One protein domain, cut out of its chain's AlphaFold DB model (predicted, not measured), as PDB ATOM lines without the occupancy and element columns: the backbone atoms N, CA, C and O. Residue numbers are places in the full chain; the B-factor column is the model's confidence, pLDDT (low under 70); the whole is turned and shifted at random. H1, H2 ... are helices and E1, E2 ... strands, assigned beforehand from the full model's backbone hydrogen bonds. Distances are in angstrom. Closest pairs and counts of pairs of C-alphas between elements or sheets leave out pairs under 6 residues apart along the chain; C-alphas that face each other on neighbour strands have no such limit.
ATOM      1  N   TYR A   5       6.325 -40.886  11.793       96.44
ATOM      2  CA  TYR A   5       5.892 -42.148  12.382       96.44
ATOM      3  C   TYR A   5       5.533 -41.964  13.857       96.44
ATOM      4  O   TYR A   5       6.053 -41.070  14.527       96.44
ATOM      5  N   VAL A   6       4.659 -42.829  14.364       97.12
ATOM      6  CA  VAL A   6       4.261 -42.869  15.775       97.12
ATOM      7  C   VAL A   6       4.928 -44.055  16.452       97.12
ATOM      8  O   VAL A   6       4.994 -45.143  15.877       97.12
ATOM      9  N   SER A   7       5.408 -43.847  17.675       96.75
ATOM     10  CA  SER A   7       5.957 -44.916  18.503       96.75
ATOM     11  C   SER A   7       5.472 -44.805  19.938       96.75
ATOM     12  O   SER A   7       5.392 -43.702  20.481       96.75
ATOM     13  N   GLY A   8       5.214 -45.954  20.564       97.62
ATOM     14  CA  GLY A   8       5.072 -46.050  22.009       97.62
ATOM     15  C   GLY A   8       6.372 -45.663  22.713       97.62
ATOM     16  O   GLY A   8       7.471 -45.980  22.241       97.62
ATOM     17  N   VAL A   9       6.238 -44.951  23.828       97.19
ATOM     18  CA  VAL A   9       7.347 -44.525  24.681       97.19
ATOM     19  C   VAL A   9       7.035 -44.908  26.116       97.19
ATOM     20  O   VAL A   9       5.944 -44.647  26.631       97.19
ATOM     21  N   LYS A  10       8.019 -45.518  26.773       96.50
ATOM     22  CA  LYS A  10       8.002 -45.738  28.217       96.50
ATOM     23  C   LYS A  10       8.998 -44.821  28.901       96.50
ATOM     24  O   LYS A  10      10.045 -44.490  28.340       96.50
ATOM     25  N   THR A  11       8.672 -44.442  30.128       95.00
ATOM     26  CA  THR A  11       9.519 -43.586  30.951       95.00
ATOM     27  C   THR A  11       9.874 -44.298  32.244       95.00
ATOM     28  O   THR A  11       9.003 -44.814  32.945       95.00
ATOM     29  N   ASP A  12      11.164 -44.340  32.569       92.50
ATOM     30  CA  ASP A  12      11.618 -44.901  33.839       92.50
ATOM     31  C   ASP A  12      11.368 -43.936  35.018       92.50
ATOM     32  O   ASP A  12      11.022 -42.765  34.858       92.50
ATOM     33  N   ALA A  13      11.584 -44.412  36.248       90.25
ATOM     34  CA  ALA A  13      11.406 -43.599  37.456       90.25
ATOM     35  C   ALA A  13      12.366 -42.391  37.555       90.25
ATOM     36  O   ALA A  13      12.200 -41.549  38.436       90.25
ATOM     37  N   LYS A  14      13.388 -42.317  36.692       92.94
ATOM     38  CA  LYS A  14      14.341 -41.204  36.600       92.94
ATOM     39  C   LYS A  14      13.969 -40.215  35.491       92.94
ATOM     40  O   LYS A  14      14.654 -39.207  35.344       92.94
ATOM     41  N   GLY A  15      12.894 -40.476  34.748       87.94
ATOM     42  CA  GLY A  15      12.448 -39.636  33.643       87.94
ATOM     43  C   GLY A  15      13.159 -39.926  32.321       87.94
ATOM     44  O   GLY A  15      13.057 -39.118  31.403       87.94
ATOM     45  N   HIS A  16      13.893 -41.036  32.199       92.19
ATOM     46  CA  HIS A  16      14.473 -41.429  30.919       92.19
ATOM     47  C   HIS A  16      13.413 -42.071  30.034       92.19
ATOM     48  O   HIS A  16      12.723 -42.996  30.460       92.19
ATOM     49  N   CYS A  17      13.326 -41.597  28.794       92.81
ATOM     50  CA  CYS A  17      12.387 -42.097  27.801       92.81
ATOM     51  C   CYS A  17      13.074 -43.067  26.841       92.81
ATOM     52  O   CYS A  17      14.156 -42.780  26.324       92.81
ATOM     53  N   GLU A  18      12.415 -44.183  26.559       94.31
ATOM     54  CA  GLU A  18      12.842 -45.143  25.546       94.31
ATOM     55  C   GLU A  18      11.649 -45.608  24.706       94.31
ATOM     56  O   GLU A  18      10.524 -45.730  25.196       94.31
ATOM     57  N   ILE A  19      11.906 -45.857  23.423       94.94
ATOM     58  CA  ILE A  19      10.918 -46.417  22.500       94.94
ATOM     59  C   ILE A  19      10.605 -47.856  22.917       94.94
ATOM     60  O   ILE A  19      11.512 -48.637  23.218       94.94
ATOM     61  N   CYS A  20       9.325 -48.213  22.914       95.25
ATOM     62  CA  CYS A  20       8.859 -49.553  23.238       95.25
ATOM     63  C   CYS A  20       7.656 -49.968  22.390       95.25
ATOM     64  O   CYS A  20       7.090 -49.163  21.649       95.25
ATOM     65  N   ASP A  21       7.262 -51.232  22.540       93.81
ATOM     66  CA  ASP A  21       6.017 -51.750  21.982       93.81
ATOM     67  C   ASP A  21       4.799 -51.077  22.633       93.81
ATOM     68  O   ASP A  21       4.846 -50.662  23.799       93.81
ATOM     69  N   ASP A  22       3.697 -51.017  21.885       90.62
ATOM     70  CA  ASP A  22       2.459 -50.335  22.282       90.62
ATOM     71  C   ASP A  22       1.892 -50.860  23.613       90.62
ATOM     72  O   ASP A  22       1.469 -50.074  24.457       90.62
ATOM     73  N   ASP A  23       1.978 -52.171  23.864       92.50
ATOM     74  CA  ASP A  23       1.481 -52.804  25.100       92.50
ATOM     75  C   ASP A  23       2.202 -52.319  26.371       92.50
ATOM     76  O   ASP A  23       1.702 -52.485  27.484       92.50
ATOM     77  N   SER A  24       3.403 -51.755  26.221       94.12
ATOM     78  CA  SER A  24       4.236 -51.260  27.326       94.12
ATOM     79  C   SER A  24       4.339 -49.735  27.364       94.12
ATOM     80  O   SER A  24       5.047 -49.198  28.218       94.12
ATOM     81  N   ALA A  25       3.673 -49.039  26.441       96.00
ATOM     82  CA  ALA A  25       3.785 -47.599  26.289       96.00
ATOM     83  C   ALA A  25       3.074 -46.853  27.428       96.00
ATOM     84  O   ALA A  25       1.945 -47.166  27.803       96.00
ATOM     85  N   ASN A  26       3.731 -45.824  27.967       96.06
ATOM     86  CA  ASN A  26       3.092 -44.864  28.867       96.06
ATOM     87  C   ASN A  26       2.378 -43.754  28.083       96.06
ATOM     88  O   ASN A  26       1.356 -43.247  28.536       96.06
ATOM     89  N   PHE A  27       2.929 -43.390  26.926       96.56
ATOM     90  CA  PHE A  27       2.365 -42.456  25.956       96.56
ATOM     91  C   PHE A  27       2.927 -42.761  24.561       96.56
ATOM     92  O   PHE A  27       3.790 -43.624  24.394       96.56
ATOM     93  N   TYR A  28       2.439 -42.042  23.560       98.12
ATOM     94  CA  TYR A  28       2.816 -42.177  22.161       98.12
ATOM     95  C   TYR A  28       3.415 -40.873  21.657       98.12
ATOM     96  O   TYR A  28       2.809 -39.810  21.794       98.12
ATOM     97  N   THR A  29       4.582 -40.958  21.031       97.75
ATOM     98  CA  THR A  29       5.255 -39.800  20.444       97.75
ATOM     99  C   THR A  29       5.176 -39.874  18.927       97.75
ATOM    100  O   THR A  29       5.512 -40.895  18.316       97.75
ATOM    101  N   LEU A  30       4.755 -38.771  18.311       97.94
ATOM    102  CA  LEU A  30       4.898 -38.545  16.876       97.94
ATOM    103  C   LEU A  30       6.304 -38.013  16.595       97.94
ATOM    104  O   LEU A  30       6.699 -36.973  17.125       97.94
ATOM    105  N   TYR A  31       7.031 -38.697  15.721       97.19
ATOM    106  CA  TYR A  31       8.374 -38.330  15.293       97.19
ATOM    107  C   TYR A  31       8.392 -37.834  13.845       97.19
ATOM    108  O   TYR A  31       7.666 -38.347  12.993       97.19
ATOM    109  N   GLU A  32       9.276 -36.882  13.554       97.00
ATOM    110  CA  GLU A  32       9.716 -36.520  12.203       97.00
ATOM    111  C   GLU A  32      11.108 -37.097  11.960       97.00
ATOM    112  O   GLU A  32      11.994 -36.972  12.805       97.00
ATOM    113  N   ARG A  33      11.317 -37.707  10.794       95.81
ATOM    114  CA  ARG A  33      12.626 -38.164  10.339       95.81
ATOM    115  C   ARG A  33      13.212 -37.168   9.346       95.81
ATOM    116  O   ARG A  33      12.570 -36.839   8.344       95.81
ATOM    117  N   ASN A  34      14.431 -36.708   9.615       92.56
ATOM    118  CA  ASN A  34      15.162 -35.825   8.714       92.56
ATOM    119  C   ASN A  34      15.813 -36.603   7.552       92.56
ATOM    120  O   ASN A  34      15.757 -37.833   7.481       92.56
ATOM    121  N   GLU A  35      16.437 -35.879   6.624       90.81
ATOM    122  CA  GLU A  35      17.095 -36.463   5.444       90.81
ATOM    123  C   GLU A  35      18.272 -37.382   5.805       90.81
ATOM    124  O   GLU A  35      18.538 -38.348   5.092       90.81
ATOM    125  N   SER A  36      18.926 -37.133   6.943       93.19
ATOM    126  CA  SER A  36      20.000 -37.969   7.495       93.19
ATOM    127  C   SER A  36      19.486 -39.239   8.190       93.19
ATOM    128  O   SER A  36      20.282 -40.077   8.605       93.19
ATOM    129  N   GLY A  37      18.166 -39.401   8.319       90.44
ATOM    130  CA  GLY A  37      17.537 -40.535   8.992       90.44
ATOM    131  C   GLY A  37      17.404 -40.386  10.510       90.44
ATOM    132  O   GLY A  37      16.937 -41.322  11.159       90.44
ATOM    133  N   GLU A  38      17.770 -39.237  11.075       93.69
ATOM    134  CA  GLU A  38      17.614 -38.948  12.500       93.69
ATOM    135  C   GLU A  38      16.160 -38.590  12.809       93.69
ATOM    136  O   GLU A  38      15.493 -37.910  12.025       93.69
ATOM    137  N   SER A  39      15.677 -39.045  13.962       94.44
ATOM    138  CA  SER A  39      14.302 -38.822  14.398       94.44
ATOM    139  C   SER A  39      14.224 -37.743  15.472       94.44
ATOM    140  O   SER A  39      14.953 -37.791  16.462       94.44
ATOM    141  N   GLN A  40      13.280 -36.821  15.318       95.12
ATOM    142  CA  GLN A  40      12.962 -35.774  16.284       95.12
ATOM    143  C   GLN A  40      11.517 -35.924  16.762       95.12
ATOM    144  O   GLN A  40      10.608 -36.058  15.946       95.12
ATOM    145  N   GLY A  41      11.297 -35.901  18.080       95.00
ATOM    146  CA  GLY A  41       9.950 -35.902  18.659       95.00
ATOM    147  C   GLY A  41       9.247 -34.563  18.423       95.00
ATOM    148  O   GLY A  41       9.842 -33.508  18.640       95.00
ATOM    149  N   ILE A  42       7.998 -34.613  17.963       96.12
ATOM    150  CA  ILE A  42       7.173 -33.436  17.660       96.12
ATOM    151  C   ILE A  42       6.157 -33.189  18.775       96.12
ATOM    152  O   ILE A  42       6.015 -32.063  19.249       96.12
ATOM    153  N   ILE A  43       5.414 -34.231  19.151       95.75
ATOM    154  CA  ILE A  43       4.320 -34.156  20.120       95.75
ATOM    155  C   ILE A  43       4.135 -35.504  20.819       95.75
ATOM    156  O   ILE A  43       4.228 -36.551  20.176       95.75
ATOM    157  N   ASP A  44       3.828 -35.439  22.115       97.19
ATOM    158  CA  ASP A  44       3.497 -36.581  22.965       97.19
ATOM    159  C   ASP A  44       1.993 -36.601  23.252       97.19
ATOM    160  O   ASP A  44       1.393 -35.574  23.585       97.19
ATOM    161  N   LEU A  45       1.376 -37.770  23.103       97.06
ATOM    162  CA  LEU A  45      -0.065 -37.976  23.216       97.06
ATOM    163  C   LEU A  45      -0.354 -39.247  24.011       97.06
ATOM    164  O   LEU A  45       0.344 -40.248  23.898       97.06
ATOM    165  N   ASN A  46      -1.412 -39.222  24.819       96.31
ATOM    166  CA  ASN A  46      -1.732 -40.342  25.710       96.31
ATOM    167  C   ASN A  46      -2.341 -41.545  24.974       96.31
ATOM    168  O   ASN A  46      -2.238 -42.668  25.458       96.31
ATOM    169  N   PHE A  47      -2.977 -41.314  23.825       95.75
ATOM    170  CA  PHE A  47      -3.674 -42.342  23.053       95.75
ATOM    171  C   PHE A  47      -3.037 -42.520  21.680       95.75
ATOM    172  O   PHE A  47      -2.636 -41.548  21.032       95.75
ATOM    173  N   ARG A  48      -2.969 -43.776  21.230       96.31
ATOM    174  CA  ARG A  48      -2.368 -44.137  19.944       96.31
ATOM    175  C   ARG A  48      -3.142 -43.520  18.788       96.31
ATOM    176  O   ARG A  48      -2.549 -42.965  17.866       96.31
ATOM    177  N   GLU A  49      -4.465 -43.572  18.867       97.44
ATOM    178  CA  GLU A  49      -5.375 -43.078  17.842       97.44
ATOM    179  C   GLU A  49      -5.219 -41.569  17.633       97.44
ATOM    180  O   GLU A  49      -5.230 -41.098  16.494       97.44
ATOM    181  N   ASP A  50      -5.010 -40.820  18.718       97.81
ATOM    182  CA  ASP A  50      -4.767 -39.378  18.668       97.81
ATOM    183  C   ASP A  50      -3.413 -39.069  18.017       97.81
ATOM    184  O   ASP A  50      -3.309 -38.144  17.209       97.81
ATOM    185  N   ALA A  51      -2.378 -39.858  18.322       97.44
ATOM    186  CA  ALA A  51      -1.061 -39.717  17.704       97.44
ATOM    187  C   ALA A  51      -1.092 -40.023  16.203       97.44
ATOM    188  O   ALA A  51      -0.528 -39.270  15.404       97.44
ATOM    189  N   ASP A  52      -1.814 -41.066  15.799       97.44
ATOM    190  CA  ASP A  52      -2.009 -41.398  14.389       97.44
ATOM    191  C   ASP A  52      -2.856 -40.332  13.668       97.44
ATOM    192  O   ASP A  52      -2.586 -39.991  12.511       97.44
ATOM    193  N   ALA A  53      -3.862 -39.755  14.334       97.88
ATOM    194  CA  ALA A  53      -4.634 -38.634  13.797       97.88
ATOM    195  C   ALA A  53      -3.758 -37.385  13.609       97.88
ATOM    196  O   ALA A  53      -3.800 -36.761  12.546       97.88
ATOM    197  N   ALA A  54      -2.910 -37.061  14.588       97.44
ATOM    198  CA  ALA A  54      -1.939 -35.979  14.472       97.44
ATOM    199  C   ALA A  54      -0.969 -36.227  13.307       97.44
ATOM    200  O   ALA A  54      -0.747 -35.332  12.492       97.44
ATOM    201  N   MET A  55      -0.455 -37.451  13.154       97.81
ATOM    202  CA  MET A  55       0.424 -37.818  12.040       97.81
ATOM    203  C   MET A  55      -0.215 -37.516  10.676       97.81
ATOM    204  O   MET A  55       0.434 -36.919   9.814       97.81
ATOM    205  N   LYS A  56      -1.496 -37.867  10.485       97.31
ATOM    206  CA  LYS A  56      -2.228 -37.590   9.235       97.31
ATOM    207  C   LYS A  56      -2.270 -36.097   8.910       97.31
ATOM    208  O   LYS A  56      -1.999 -35.725   7.770       97.31
ATOM    209  N   VAL A  57      -2.500 -35.243   9.910       97.25
ATOM    210  CA  VAL A  57      -2.491 -33.780   9.738       97.25
ATOM    211  C   VAL A  57      -1.130 -33.285   9.242       97.25
ATOM    212  O   VAL A  57      -1.062 -32.452   8.341       97.25
ATOM    213  N   TYR A  58      -0.026 -33.806   9.783       96.00
ATOM    214  CA  TYR A  58       1.323 -33.417   9.354       96.00
ATOM    215  C   TYR A  58       1.656 -33.887   7.931       96.00
ATOM    216  O   TYR A  58       2.330 -33.166   7.185       96.00
ATOM    217  N   VAL A  59       1.179 -35.072   7.544       96.12
ATOM    218  CA  VAL A  59       1.299 -35.583   6.171       96.12
ATOM    219  C   VAL A  59       0.527 -34.687   5.200       96.12
ATOM    220  O   VAL A  59       1.107 -34.211   4.222       96.12
ATOM    221  N   GLU A  60      -0.739 -34.389   5.494       96.25
ATOM    222  CA  GLU A  60      -1.578 -33.516   4.662       96.25
ATOM    223  C   GLU A  60      -1.011 -32.098   4.569       96.25
ATOM    224  O   GLU A  60      -0.912 -31.545   3.473       96.25
ATOM    225  N   ARG A  61      -0.543 -31.531   5.687       95.25
ATOM    226  CA  ARG A  61       0.124 -30.223   5.711       95.25
ATOM    227  C   ARG A  61       1.309 -30.181   4.750       95.25
ATOM    228  O   ARG A  61       1.461 -29.212   4.012       95.25
ATOM    229  N   ASN A  62       2.155 -31.210   4.747       93.94
ATOM    230  CA  ASN A  62       3.306 -31.253   3.846       93.94
ATOM    231  C   ASN A  62       2.879 -31.371   2.377       93.94
ATOM    232  O   ASN A  62       3.476 -30.711   1.529       93.94
ATOM    233  N   ALA A  63       1.851 -32.168   2.079       93.44
ATOM    234  CA  ALA A  63       1.313 -32.277   0.726       93.44
ATOM    235  C   ALA A  63       0.755 -30.930   0.232       93.44
ATOM    236  O   ALA A  63       1.046 -30.509  -0.886       93.44
ATOM    237  N   LEU A  64       0.017 -30.211   1.083       94.75
ATOM    238  CA  LEU A  64      -0.486 -28.872   0.776       94.75
ATOM    239  C   LEU A  64       0.652 -27.863   0.603       94.75
ATOM    240  O   LEU A  64       0.638 -27.078  -0.340       94.75
ATOM    241  N   GLN A  65       1.673 -27.907   1.460       93.50
ATOM    242  CA  GLN A  65       2.834 -27.026   1.334       93.50
ATOM    243  C   GLN A  65       3.582 -27.261   0.014       93.50
ATOM    244  O   GLN A  65       4.026 -26.306  -0.617       93.50
ATOM    245  N   GLN A  66       3.699 -28.515  -0.429       92.19
ATOM    246  CA  GLN A  66       4.282 -28.841  -1.731       92.19
ATOM    247  C   GLN A  66       3.450 -28.269  -2.884       92.19
ATOM    248  O   GLN A  66       4.029 -27.702  -3.807       92.19
ATOM    249  N   GLN A  67       2.118 -28.350  -2.811       92.25
ATOM    250  CA  GLN A  67       1.231 -27.748  -3.813       92.25
ATOM    251  C   GLN A  67       1.369 -26.222  -3.856       92.25
ATOM    252  O   GLN A  67       1.503 -25.649  -4.934       92.25
ATOM    253  N   VAL A  68       1.407 -25.562  -2.694       90.81
ATOM    254  CA  VAL A  68       1.621 -24.109  -2.600       90.81
ATOM    255  C   VAL A  68       2.976 -23.717  -3.184       90.81
ATOM    256  O   VAL A  68       3.060 -22.756  -3.943       90.81
ATOM    257  N   ASN A  69       4.035 -24.469  -2.872       87.62
ATOM    258  CA  ASN A  69       5.371 -24.199  -3.396       87.62
ATOM    259  C   ASN A  69       5.442 -24.392  -4.919       87.62
ATOM    260  O   ASN A  69       6.094 -23.602  -5.597       87.62
ATOM    261  N   ALA A  70       4.765 -25.412  -5.458       87.12
ATOM    262  CA  ALA A  70       4.678 -25.639  -6.898       87.12
ATOM    263  C   ALA A  70       3.939 -24.492  -7.603       87.12
ATOM    264  O   ALA A  70       4.471 -23.914  -8.547       87.12
ATOM    265  N   LEU A  71       2.777 -24.088  -7.080       85.56
ATOM    266  CA  LEU A  71       2.008 -22.968  -7.626       85.56
ATOM    267  C   LEU A  71       2.785 -21.645  -7.551       85.56
ATOM    268  O   LEU A  71       2.763 -20.849  -8.487       85.56
ATOM    269  N   ALA A  72       3.504 -21.407  -6.452       80.38
ATOM    270  CA  ALA A  72       4.360 -20.234  -6.322       80.38
ATOM    271  C   ALA A  72       5.482 -20.232  -7.374       80.38
ATOM    272  O   ALA A  72       5.778 -19.183  -7.941       80.38
ATOM    273  N   ALA A  73       6.080 -21.388  -7.673       77.31
ATOM    274  CA  ALA A  73       7.087 -21.499  -8.726       77.31
ATOM    275  C   ALA A  73       6.503 -21.235 -10.128       77.31
ATOM    276  O   ALA A  73       7.148 -20.575 -10.944       77.31
ATOM    277  N   GLU A  74       5.275 -21.685 -10.401       70.56
ATOM    278  CA  GLU A  74       4.565 -21.401 -11.657       70.56
ATOM    279  C   GLU A  74       4.248 -19.908 -11.819       70.56
ATOM    280  O   GLU A  74       4.567 -19.322 -12.853       70.56
ATOM    281  N   GLY A  75       3.720 -19.255 -10.776       58.50
ATOM    282  CA  GLY A  75       3.428 -17.818 -10.807       58.50
ATOM    283  C   GLY A  75       4.677 -16.939 -10.974       58.50
ATOM    284  O   GLY A  75       4.613 -15.871 -11.582       58.50
ATOM    285  N   VAL A  76       5.836 -17.394 -10.484       56.19
ATOM    286  CA  VAL A  76       7.129 -16.729 -10.723       56.19
ATOM    287  C   VAL A  76       7.581 -16.907 -12.177       56.19
ATOM    288  O   VAL A  76       8.065 -15.947 -12.774       56.19
ATOM    289  N   ASN A  77       7.385 -18.085 -12.780       49.75
ATOM    290  CA  ASN A  77       7.725 -18.322 -14.188       49.75
ATOM    291  C   ASN A  77       6.855 -17.502 -15.152       49.75
ATOM    292  O   ASN A  77       7.392 -16.923 -16.094       49.75
ATOM    293  N   GLU A  78       5.552 -17.373 -14.891       48.56
ATOM    294  CA  GLU A  78       4.656 -16.541 -15.710       48.56
ATOM    295  C   GLU A  78       5.046 -15.050 -15.641       48.56
ATOM    296  O   GLU A  78       5.044 -14.336 -16.649       48.56
ATOM    297  N   PHE A  79       5.474 -14.577 -14.465       45.03
ATOM    298  CA  PHE A  79       5.953 -13.206 -14.290       45.03
ATOM    299  C   PHE A  79       7.291 -12.952 -15.008       45.03
ATOM    300  O   PHE A  79       7.505 -11.875 -15.571       45.03
ATOM    301  N   VAL A  80       8.184 -13.947 -15.024       48.47
ATOM    302  CA  VAL A  80       9.469 -13.873 -15.730       48.47
ATOM    303  C   VAL A  80       9.260 -13.917 -17.248       48.47
ATOM    304  O   VAL A  80       9.776 -13.034 -17.929       48.47
ATOM    305  N   GLU A  81       8.457 -14.830 -17.803       45.53
ATOM    306  CA  GLU A  81       8.168 -14.847 -19.252       45.53
ATOM    307  C   GLU A  81       7.537 -13.530 -19.739       45.53
ATOM    308  O   GLU A  81       7.957 -12.979 -20.760       45.53
ATOM    309  N   TYR A  82       6.614 -12.950 -18.965       45.75
ATOM    310  CA  TYR A  82       6.014 -11.652 -19.290       45.75
ATOM    311  C   TYR A  82       7.013 -10.479 -19.223       45.75
ATOM    312  O   TYR A  82       6.900  -9.504 -19.974       45.75
ATOM    313  N   SER A  83       8.005 -10.566 -18.332       43.12
ATOM    314  CA  SER A  83       9.086  -9.586 -18.179       43.12
ATOM    315  C   SER A  83      10.052  -9.593 -19.370       43.12
ATOM    316  O   SER A  83      10.494  -8.530 -19.813       43.12
ATOM    317  N   TRP A  84      10.380 -10.768 -19.917       41.22
ATOM    318  CA  TRP A  84      11.305 -10.873 -21.050       41.22
ATOM    319  C   TRP A  84      10.672 -10.416 -22.372       41.22
ATOM    320  O   TRP A  84      11.336  -9.707 -23.129       41.22
ATOM    321  N   ASP A  85       9.386 -10.695 -22.615       46.53
ATOM    322  CA  ASP A  85       8.678 -10.252 -23.835       46.53
ATOM    323  C   ASP A  85       8.522  -8.714 -23.918       46.53
ATOM    324  O   ASP A  85       8.533  -8.119 -24.998       46.53
ATOM    325  N   LYS A  86       8.470  -8.015 -22.774       42.09
ATOM    326  CA  LYS A  86       8.391  -6.540 -22.737       42.09
ATOM    327  C   LYS A  86       9.728  -5.814 -22.746       42.09
ATOM    328  O   LYS A  86       9.772  -4.657 -23.161       42.09
ATOM    329  N   SER A  87      10.817  -6.477 -22.366       44.91
ATOM    330  CA  SER A  87      12.163  -5.895 -22.456       44.91
ATOM    331  C   SER A  87      12.627  -5.646 -23.905       44.91
ATOM    332  O   SER A  87      13.590  -4.919 -24.135       44.91
TER     333      SER A  87
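This is residues 5 to 87 of the 115 residues of an uncharacterized protein of Erwinia tracheiphila (UniProt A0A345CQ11). What is the shape? A small, strongly twisted four-stranded sheet has the beginning of one long helix, H1, over one face, and residues 59 to 87 stick out free. What makes it? The 83 printed residues run E1, E2, E3, E4, H1, mixed in class, with antiparallel sheet order E2 E1 E3 E4. The whole is extended, radius of gyration of the C-alphas 20.6 A, spanning 71 by 25 by 16 A.

Where are the strands? E1 is residues 5 to 11, 19.0 A, from C-alpha 5 at (5.892, -42.148, 12.382); E2 is 17 to 20, 9.4 A; E3 is 27 to 33, 19.2 A; E4 is 39 to 45, 16.9 A. And the helix? H1 is residues 48 to 86, 57.9 A, ending at C-alpha 86, (8.391, -6.540, -22.737).

Which strands pair? Within hydrogen-bond range are N 10 and O 18 in hairpin E1 and E2, 3.0 A, N 7 and O 29 between E1 and E3, 3.0 A, and N 30 and O 43 in hairpin E3 and E4, 2.9 A. Where is H1? In two layers, helix on one face of a sheet, H1 is over E3, only just not over E1, where 2 of its C-alphas fall; its height over the sheet is 12.2 A. It runs along the strands, at 21 degrees to E3 on the local plane; their closest C-alphas, Tyr 28 and Arg 48, are 6.0 A apart. In H1, 34 of 35 O i to N i+4 pairs are within hydrogen-bond range.

How long is it? The farthest C-alphas, Ala 13 and Ser 87, are 70.8 A apart. Are there cuts or weak places? The printed part has no cut and no long link; residues 75 to 87 have pLDDT under 70.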